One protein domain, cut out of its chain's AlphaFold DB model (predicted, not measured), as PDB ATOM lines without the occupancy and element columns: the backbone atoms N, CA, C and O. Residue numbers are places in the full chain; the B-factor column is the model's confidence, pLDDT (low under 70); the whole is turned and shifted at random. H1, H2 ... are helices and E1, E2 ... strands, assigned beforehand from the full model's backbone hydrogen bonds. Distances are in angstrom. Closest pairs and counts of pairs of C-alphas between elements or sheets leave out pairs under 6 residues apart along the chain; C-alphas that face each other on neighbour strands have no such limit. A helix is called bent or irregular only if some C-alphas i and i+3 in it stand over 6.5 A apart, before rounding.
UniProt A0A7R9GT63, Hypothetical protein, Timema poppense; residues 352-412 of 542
ATOM      1  N   ASP A 352     -13.258 -38.905  -6.870       83.25
ATOM      2  CA  ASP A 352     -12.614 -39.136  -5.582       83.25
ATOM      3  C   ASP A 352     -11.459 -40.131  -5.747       83.25
ATOM      4  O   ASP A 352     -11.642 -41.282  -6.151       83.25
ATOM      5  N   ILE A 353     -10.243 -39.697  -5.411       86.38
ATOM      6  CA  ILE A 353      -9.090 -40.596  -5.304       86.38
ATOM      7  C   ILE A 353      -9.243 -41.378  -3.995       86.38
ATOM      8  O   ILE A 353      -9.317 -40.773  -2.924       86.38
ATOM      9  N   LEU A 354      -9.293 -42.710  -4.068       83.81
ATOM     10  CA  LEU A 354      -9.484 -43.568  -2.894       83.81
ATOM     11  C   LEU A 354      -8.242 -43.598  -1.983       83.81
ATOM     12  O   LEU A 354      -7.146 -43.148  -2.340       83.81
ATOM     13  N   GLU A 355      -8.414 -44.051  -0.740       83.25
ATOM     14  CA  GLU A 355      -7.283 -44.249   0.172       83.25
ATOM     15  C   GLU A 355      -6.395 -45.396  -0.329       83.25
ATOM     16  O   GLU A 355      -6.871 -46.323  -0.973       83.25
ATOM     17  N   GLY A 356      -5.077 -45.275  -0.152       85.50
ATOM     18  CA  GLY A 356      -4.126 -46.190  -0.787       85.50
ATOM     19  C   GLY A 356      -3.909 -45.977  -2.295       85.50
ATOM     20  O   GLY A 356      -3.212 -46.786  -2.897       85.50
ATOM     21  N   PHE A 357      -4.410 -44.898  -2.918       91.12
ATOM     22  CA  PHE A 357      -4.136 -44.568  -4.330       91.12
ATOM     23  C   PHE A 357      -3.491 -43.189  -4.518       91.12
ATOM     24  O   PHE A 357      -3.711 -42.278  -3.724       91.12
ATOM     25  N   LEU A 358      -2.715 -43.030  -5.596       90.81
ATOM     26  CA  LEU A 358      -2.125 -41.766  -6.063       90.81
ATOM     27  C   LEU A 358      -2.453 -41.546  -7.543       90.81
ATOM     28  O   LEU A 358      -2.430 -42.503  -8.311       90.81
ATOM     29  N   PHE A 359      -2.697 -40.304  -7.956       91.50
ATOM     30  CA  PHE A 359      -2.869 -39.903  -9.357       91.50
ATOM     31  C   PHE A 359      -1.687 -39.056  -9.834       91.50
ATOM     32  O   PHE A 359      -1.272 -38.134  -9.132       91.50
ATOM     33  N   PHE A 360      -1.202 -39.316 -11.050       89.25
ATOM     34  CA  PHE A 360      -0.134 -38.563 -11.708       89.25
ATOM     35  C   PHE A 360      -0.577 -38.073 -13.093       89.25
ATOM     36  O   PHE A 360      -1.144 -38.828 -13.893       89.25
ATOM     37  N   ASP A 361      -0.298 -36.802 -13.399       88.94
ATOM     38  CA  ASP A 361      -0.485 -36.267 -14.749       88.94
ATOM     39  C   ASP A 361       0.537 -36.842 -15.748       88.94
ATOM     40  O   ASP A 361       1.649 -37.212 -15.372       88.94
ATOM     41  N   ARG A 362       0.188 -36.841 -17.044       88.25
ATOM     42  CA  ARG A 362       1.082 -37.213 -18.156       88.25
ATOM     43  C   ARG A 362       2.439 -36.504 -18.097       88.25
ATOM     44  O   ARG A 362       3.419 -37.080 -18.546       88.25
ATOM     45  N   MET A 363       2.515 -35.270 -17.605       80.69
ATOM     46  CA  MET A 363       3.768 -34.511 -17.582       80.69
ATOM     47  C   MET A 363       4.642 -34.806 -16.348       80.69
ATOM     48  O   MET A 363       5.817 -34.447 -16.344       80.69
ATOM     49  N   VAL A 364       4.104 -35.453 -15.309       85.12
ATOM     50  CA  VAL A 364       4.792 -35.673 -14.024       85.12
ATOM     51  C   VAL A 364       5.485 -37.039 -14.004       85.12
ATOM     52  O   VAL A 364       4.965 -38.026 -14.517       85.12
ATOM     53  N   ASP A 365       6.674 -37.105 -13.398       83.50
ATOM     54  CA  ASP A 365       7.348 -38.379 -13.147       83.50
ATOM     55  C   ASP A 365       6.745 -39.059 -11.910       83.50
ATOM     56  O   ASP A 365       6.881 -38.553 -10.794       83.50
ATOM     57  N   CYS A 366       6.113 -40.220 -12.088       85.69
ATOM     58  CA  CYS A 366       5.587 -41.002 -10.962       85.69
ATOM     59  C   CYS A 366       6.685 -41.594 -10.065       85.69
ATOM     60  O   CYS A 366       6.392 -42.048  -8.959       85.69
ATOM     61  N   ARG A 367       7.948 -41.601 -10.530       83.69
ATOM     62  CA  ARG A 367       9.142 -42.129  -9.840       83.69
ATOM     63  C   ARG A 367       9.072 -43.625  -9.485       83.69
ATOM     64  O   ARG A 367      10.008 -44.137  -8.872       83.69
ATOM     65  N   LEU A 368       8.011 -44.336  -9.877       79.69
ATOM     66  CA  LEU A 368       7.835 -45.758  -9.596       79.69
ATOM     67  C   LEU A 368       8.593 -46.607 -10.636       79.69
ATOM     68  O   LEU A 368       8.362 -46.439 -11.840       79.69
ATOM     69  N   PRO A 369       9.490 -47.527 -10.225       73.50
ATOM     70  CA  PRO A 369      10.166 -48.412 -11.166       73.50
ATOM     71  C   PRO A 369       9.146 -49.283 -11.913       73.50
ATOM     72  O   PRO A 369       8.182 -49.771 -11.330       73.50
ATOM     73  N   ASN A 370       9.388 -49.490 -13.208       78.94
ATOM     74  CA  ASN A 370       8.571 -50.301 -14.121       78.94
ATOM     75  C   ASN A 370       7.134 -49.794 -14.396       78.94
ATOM     76  O   ASN A 370       6.338 -50.532 -14.974       78.94
ATOM     77  N   CYS A 371       6.785 -48.542 -14.066       85.62
ATOM     78  CA  CYS A 371       5.505 -47.965 -14.493       85.62
ATOM     79  C   CYS A 371       5.472 -47.720 -16.016       85.62
ATOM     80  O   CYS A 371       6.075 -46.770 -16.517       85.62
ATOM     81  N   HIS A 372       4.708 -48.538 -16.748       84.81
ATOM     82  CA  HIS A 372       4.533 -48.423 -18.204       84.81
ATOM     83  C   HIS A 372       3.861 -47.103 -18.639       84.81
ATOM     84  O   HIS A 372       4.104 -46.614 -19.736       84.81
ATOM     85  N   SER A 373       3.029 -46.496 -17.783       83.25
ATOM     86  CA  SER A 373       2.342 -45.230 -18.095       83.25
ATOM     87  C   SER A 373       3.167 -43.973 -17.789       83.25
ATOM     88  O   SER A 373       2.717 -42.870 -18.119       83.25
ATOM     89  N   ASN A 374       4.352 -44.103 -17.173       86.56
ATOM     90  CA  ASN A 374       5.144 -42.963 -16.708       86.56
ATOM     91  C   ASN A 374       5.505 -42.026 -17.869       86.56
ATOM     92  O   ASN A 374       6.078 -42.461 -18.864       86.56
ATOM     93  N   LYS A 375       5.165 -40.738 -17.744       83.50
ATOM     94  CA  LYS A 375       5.322 -39.702 -18.785       83.50
ATOM     95  C   LYS A 375       4.593 -39.947 -20.121       83.50
ATOM     96  O   LYS A 375       4.696 -39.127 -21.030       83.50
ATOM     97  N   VAL A 376       3.822 -41.032 -20.244       85.88
ATOM     98  CA  VAL A 376       3.049 -41.384 -21.451       85.88
ATOM     99  C   VAL A 376       1.581 -41.005 -21.286       85.88
ATOM    100  O   VAL A 376       1.000 -40.368 -22.163       85.88
ATOM    101  N   ASN A 377       0.964 -41.348 -20.156       87.88
ATOM    102  CA  ASN A 377      -0.460 -41.121 -19.902       87.88
ATOM    103  C   ASN A 377      -0.713 -40.607 -18.485       87.88
ATOM    104  O   ASN A 377       0.101 -40.791 -17.585       87.88
ATOM    105  N   ARG A 378      -1.881 -39.989 -18.283       89.38
ATOM    106  CA  ARG A 378      -2.444 -39.789 -16.942       89.38
ATOM    107  C   ARG A 378      -2.743 -41.158 -16.344       89.38
ATOM    108  O   ARG A 378      -3.348 -41.981 -17.027       89.38
ATOM    109  N   HIS A 379      -2.306 -41.410 -15.119       92.81
ATOM    110  CA  HIS A 379      -2.419 -42.736 -14.520       92.81
ATOM    111  C   HIS A 379      -2.541 -42.678 -12.999       92.81
ATOM    112  O   HIS A 379      -2.191 -41.692 -12.349       92.81
ATOM    113  N   PHE A 380      -3.054 -43.769 -12.448       92.31
ATOM    114  CA  PHE A 380      -3.192 -44.015 -11.027       92.31
ATOM    115  C   PHE A 380      -2.226 -45.122 -10.600       92.31
ATOM    116  O   PHE A 380      -1.968 -46.061 -11.358       92.31
ATOM    117  N   HIS A 381      -1.735 -45.026  -9.369       92.12
ATOM    118  CA  HIS A 381      -0.919 -46.034  -8.704       92.12
ATOM    119  C   HIS A 381      -1.576 -46.501  -7.411       92.12
ATOM    120  O   HIS A 381      -2.040 -45.681  -6.618       92.12
ATOM    121  N   CYS A 382      -1.554 -47.812  -7.180       92.12
ATOM    122  CA  CYS A 382      -1.936 -48.417  -5.914       92.12
ATOM    123  C   CYS A 382      -0.728 -48.470  -4.962       92.12
ATOM    124  O   CYS A 382       0.264 -49.153  -5.223       92.12
ATOM    125  N   MET A 383      -0.837 -47.745  -3.851       88.75
ATOM    126  CA  MET A 383       0.127 -47.669  -2.749       88.75
ATOM    127  C   MET A 383      -0.128 -48.705  -1.645       88.75
ATOM    128  O   MET A 383       0.583 -48.697  -0.639       88.75
ATOM    129  N   HIS A 384      -1.109 -49.602  -1.808       88.50
ATOM    130  CA  HIS A 384      -1.276 -50.730  -0.894       88.50
ATOM    131  C   HIS A 384       0.021 -51.562  -0.813       88.50
ATOM    132  O   HIS A 384       0.678 -51.790  -1.840       88.50
ATOM    133  N   PRO A 385       0.435 -51.986   0.397       84.94
ATOM    134  CA  PRO A 385       1.754 -52.563   0.627       84.94
ATOM    135  C   PRO A 385       1.959 -53.833  -0.203       84.94
ATOM    136  O   PRO A 385       1.155 -54.757  -0.162       84.94
ATOM    137  N   GLY A 386       3.046 -53.866  -0.978       81.69
ATOM    138  CA  GLY A 386       3.365 -54.977  -1.879       81.69
ATOM    139  C   GLY A 386       2.581 -55.007  -3.198       81.69
ATOM    140  O   GLY A 386       2.836 -55.895  -4.007       81.69
ATOM    141  N   CYS A 387       1.669 -54.059  -3.456       89.00
ATOM    142  CA  CYS A 387       0.868 -54.049  -4.680       89.00
ATOM    143  C   CYS A 387       1.554 -53.342  -5.860       89.00
ATOM    144  O   CYS A 387       1.831 -53.973  -6.877       89.00
ATOM    145  N   GLY A 388       1.793 -52.027  -5.761       82.00
ATOM    146  CA  GLY A 388       2.466 -51.225  -6.796       82.00
ATOM    147  C   GLY A 388       1.744 -51.108  -8.151       82.00
ATOM    148  O   GLY A 388       2.301 -50.529  -9.084       82.00
ATOM    149  N   TYR A 389       0.528 -51.647  -8.287       89.06
ATOM    150  CA  TYR A 389      -0.198 -51.724  -9.558       89.06
ATOM    151  C   TYR A 389      -0.488 -50.338 -10.162       89.06
ATOM    152  O   TYR A 389      -0.723 -49.370  -9.437       89.06
ATOM    153  N   SER A 390      -0.478 -50.242 -11.496       89.75
ATOM    154  CA  SER A 390      -0.612 -48.987 -12.249       89.75
ATOM    155  C   SER A 390      -1.651 -49.101 -13.362       89.75
ATOM    156  O   SER A 390      -1.595 -50.056 -14.137       89.75
ATOM    157  N   PHE A 391      -2.550 -48.125 -13.494       91.25
ATOM    158  CA  PHE A 391      -3.628 -48.161 -14.493       91.25
ATOM    159  C   PHE A 391      -4.086 -46.757 -14.927       91.25
ATOM    160  O   PHE A 391      -3.917 -45.780 -14.205       91.25
ATOM    161  N   VAL A 392      -4.683 -46.650 -16.119       90.62
ATOM    162  CA  VAL A 392      -5.060 -45.358 -16.742       90.62
ATOM    163  C   VAL A 392      -6.520 -44.954 -16.474       90.62
ATOM    164  O   VAL A 392      -6.827 -43.767 -16.385       90.62
ATOM    165  N   ARG A 393      -7.445 -45.915 -16.351       89.38
ATOM    166  CA  ARG A 393      -8.892 -45.645 -16.239       89.38
ATOM    167  C   ARG A 393      -9.311 -45.442 -14.775       89.38
ATOM    168  O   ARG A 393      -8.925 -46.214 -13.909       89.38
ATOM    169  N   TYR A 394     -10.168 -44.457 -14.493       86.62
ATOM    170  CA  TYR A 394     -10.726 -44.257 -13.143       86.62
ATOM    171  C   TYR A 394     -11.535 -45.475 -12.655       86.62
ATOM    172  O   TYR A 394     -11.362 -45.922 -11.525       86.62
ATOM    173  N   SER A 395     -12.362 -46.067 -13.524       85.81
ATOM    174  CA  SER A 395     -13.254 -47.185 -13.177       85.81
ATOM    175  C   SER A 395     -12.533 -48.433 -12.656       85.81
ATOM    176  O   SER A 395     -13.089 -49.155 -11.829       85.81
ATOM    177  N   THR A 396     -11.285 -48.678 -13.069       88.94
ATOM    178  CA  THR A 396     -10.492 -49.808 -12.560       88.94
ATOM    179  C   THR A 396      -9.999 -49.608 -11.124       88.94
ATOM    180  O   THR A 396      -9.644 -50.594 -10.485       88.94
ATOM    181  N   MET A 397     -10.028 -48.384 -10.574       89.69
ATOM    182  CA  MET A 397      -9.621 -48.109  -9.189       89.69
ATOM    183  C   MET A 397     -10.533 -48.803  -8.172       89.69
ATOM    184  O   MET A 397     -10.041 -49.520  -7.310       89.69
ATOM    185  N   ALA A 398     -11.854 -48.645  -8.306       88.38
ATOM    186  CA  ALA A 398     -12.821 -49.228  -7.373       88.38
ATOM    187  C   ALA A 398     -12.821 -50.769  -7.411       88.38
ATOM    188  O   ALA A 398     -12.885 -51.418  -6.371       88.38
ATOM    189  N   VAL A 399     -12.679 -51.361  -8.604       89.94
ATOM    190  CA  VAL A 399     -12.590 -52.823  -8.777       89.94
ATOM    191  C   VAL A 399     -11.282 -53.372  -8.192       89.94
ATOM    192  O   VAL A 399     -11.274 -54.426  -7.557       89.94
ATOM    193  N   HIS A 400     -10.170 -52.651  -8.363       90.50
ATOM    194  CA  HIS A 400      -8.884 -53.021  -7.774       90.50
ATOM    195  C   HIS A 400      -8.889 -52.894  -6.241       90.50
ATOM    196  O   HIS A 400      -8.353 -53.758  -5.552       90.50
ATOM    197  N   GLU A 401      -9.535 -51.858  -5.704       89.00
ATOM    198  CA  GLU A 401      -9.730 -51.669  -4.264       89.00
ATOM    199  C   GLU A 401     -10.580 -52.787  -3.645       89.00
ATOM    200  O   GLU A 401     -10.199 -53.373  -2.633       89.00
ATOM    201  N   GLN A 402     -11.681 -53.178  -4.295       88.44
ATOM    202  CA  GLN A 402     -12.508 -54.297  -3.834       88.44
ATOM    203  C   GLN A 402     -11.705 -55.608  -3.727       88.44
ATOM    204  O   GLN A 402     -11.966 -56.418  -2.833       88.44
ATOM    205  N   LYS A 403     -10.694 -55.809  -4.588       87.50
ATOM    206  CA  LYS A 403      -9.772 -56.944  -4.461       87.50
ATOM    207  C   LYS A 403      -8.917 -56.845  -3.192       87.50
ATOM    208  O   LYS A 403      -8.848 -57.827  -2.459       87.50
ATOM    209  N   HIS A 404      -8.328 -55.683  -2.888       87.81
ATOM    210  CA  HIS A 404      -7.586 -55.493  -1.630       87.81
ATOM    211  C   HIS A 404      -8.457 -55.770  -0.412       87.81
ATOM    212  O   HIS A 404      -7.993 -56.412   0.526       87.81
ATOM    213  N   GLN A 405      -9.724 -55.362  -0.433       85.00
ATOM    214  CA  GLN A 405     -10.661 -55.636   0.660       85.00
ATOM    215  C   GLN A 405     -10.940 -57.140   0.815       85.00
ATOM    216  O   GLN A 405     -10.894 -57.652   1.934       85.00
ATOM    217  N   ALA A 406     -11.149 -57.875  -0.283       83.69
ATOM    218  CA  ALA A 406     -11.312 -59.331  -0.251       83.69
ATOM    219  C   ALA A 406     -10.051 -60.055   0.266       83.69
ATOM    220  O   ALA A 406     -10.140 -60.899   1.165       83.69
ATOM    221  N   ASP A 407      -8.873 -59.679  -0.242       77.19
ATOM    222  CA  ASP A 407      -7.592 -60.265   0.156       77.19
ATOM    223  C   ASP A 407      -7.298 -59.968   1.650       77.19
ATOM    224  O   ASP A 407      -6.959 -60.884   2.406       77.19
ATOM    225  N   ASN A 408      -7.552 -58.740   2.132       74.12
ATOM    226  CA  ASN A 408      -7.406 -58.365   3.550       74.12
ATOM    227  C   ASN A 408      -8.388 -59.100   4.481       74.12
ATOM    228  O   ASN A 408      -8.019 -59.451   5.607       74.12
ATOM    229  N   ILE A 409      -9.623 -59.367   4.042       69.69
ATOM    230  CA  ILE A 409     -10.582 -60.175   4.816       69.69
ATOM    231  C   ILE A 409     -10.059 -61.611   4.976       69.69
ATOM    232  O   ILE A 409     -10.157 -62.176   6.070       69.69
ATOM    233  N   SER A 410      -9.428 -62.181   3.939       58.34
ATOM    234  CA  SER A 410      -8.810 -63.513   4.023       58.34
ATOM    235  C   SER A 410      -7.626 -63.549   5.010       58.34
ATOM    236  O   SER A 410      -7.598 -64.394   5.908       58.34
ATOM    237  N   GLU A 411      -6.725 -62.560   4.941       55.72
ATOM    238  CA  GLU A 411      -5.601 -62.350   5.871       55.72
ATOM    239  C   GLU A 411      -6.058 -62.175   7.333       55.72
ATOM    240  O   GLU A 411      -5.417 -62.671   8.265       55.72
ATOM    241  N   THR A 412      -7.167 -61.463   7.554       56.41
ATOM    242  CA  THR A 412      -7.675 -61.142   8.900       56.41
ATOM    243  C   THR A 412      -8.400 -62.329   9.540       56.41
ATOM    244  O   THR A 412      -8.246 -62.584  10.739       56.41
TER     245      THR A 412
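What this domain is: This is residues 352 to 412 of the 542 residues of the protein "Hypothetical protein" of Timema poppense (UniProt A0A7R9GT63). A small antiparallel hairpin of two short strands, E1 and E2, opens at one end into a wide loop, residues 361 to 378, and one longer helix, H1, begins beside E2 and runs out past the other end of the hairpin, where its residues 405 to 412 stick out. Between E2 and H1 the chain folds back along E2, and residues 390 to 391 pair with it for a short way. The printed part has 61 residues with two named strands and one named helix, in the order E1, E2, H1; under half of the residues are in named elements, 26 of 61, and the class is mixed, helices and strands. The sheet has the order E1, E2 and is antiparallel. The whole is compact, with a radius of gyration of the C-alphas of 12.0 A, yet elongated in outline, spanning 39 by 22 by 15 A.

How they stand to each other: The sheet is made of E1, residues 357 to 360, and E2, residues 379 to 382. These two form a hairpin, antiparallel neighbours with an angle of 154 degrees between their directions. C-alphas that face each other are 359 and 380, 4.4 A apart, and 357 and 382, 4.7 A apart. The backbone N of Leu 358 and O of His 381 are within hydrogen-bond range at 2.9 A, and so are N of His 381 and O of Leu 358 at 2.8 A. Outside the named strands, residues 390 to 391 make a short antiparallel pairing with residues 380 to 381 of E2. H1, residues 395 to 412, comes nearest to the sheet with its residues 396 to 401, which have 6 pairs of C-alphas within 10 A with E2 and 2 with E1. The closest C-alphas of E2 and H1 are those of Phe 380 and Met 397, 7.8 A apart, and their centres are 14.8 A apart. E1 and H1 are only just apart, their closest C-alphas being 8.1 A from each other. In H1, 13 of 14 O i to N i+4 pairs are within hydrogen-bond range. H1 is neither bent nor irregular, but only just: C-alphas 395 and 398 are 6.2 A apart.

Where its parts are: E1 runs from Phe 357, with its C-alpha at (-4.136, -44.568, -4.330), to Phe 360, and is 10.3 A long from first to last C-alpha. E2 runs from His 379, with its C-alpha at (-2.419, -42.736, -14.520), to Cys 382, and is also 10.3 A long. H1 has 18 residues and runs from Ser 395 to Thr 412, 26.7 A from first to last C-alpha; it ends with C-alpha 412 at (-7.675, -61.142, 8.900).

The domain as a whole: The two C-alphas farthest apart are those of Met 363, in the link from E1 to E2, and Thr 412, at 39.3 A. Residues 405 to 412, which belong to H1, stand free; the body without them has 53 residues and spans 28 by 22 by 15 A, with a radius of gyration of 10.3 A. Both links are long: 18 residues from E1 to E2 and 12 from E2 to H1. The C-alphas of residues 361 to 378 lie 10 to 17 A from the mean of the C-alphas, and those of residues 383 to 394 lie 5 to 12 A from it. The printed part runs from residue 352 to residue 412 and has no cut. The mean pLDDT of the printed part is 84.7, and the model's confidence is low, under 70, at residues 409 to 412.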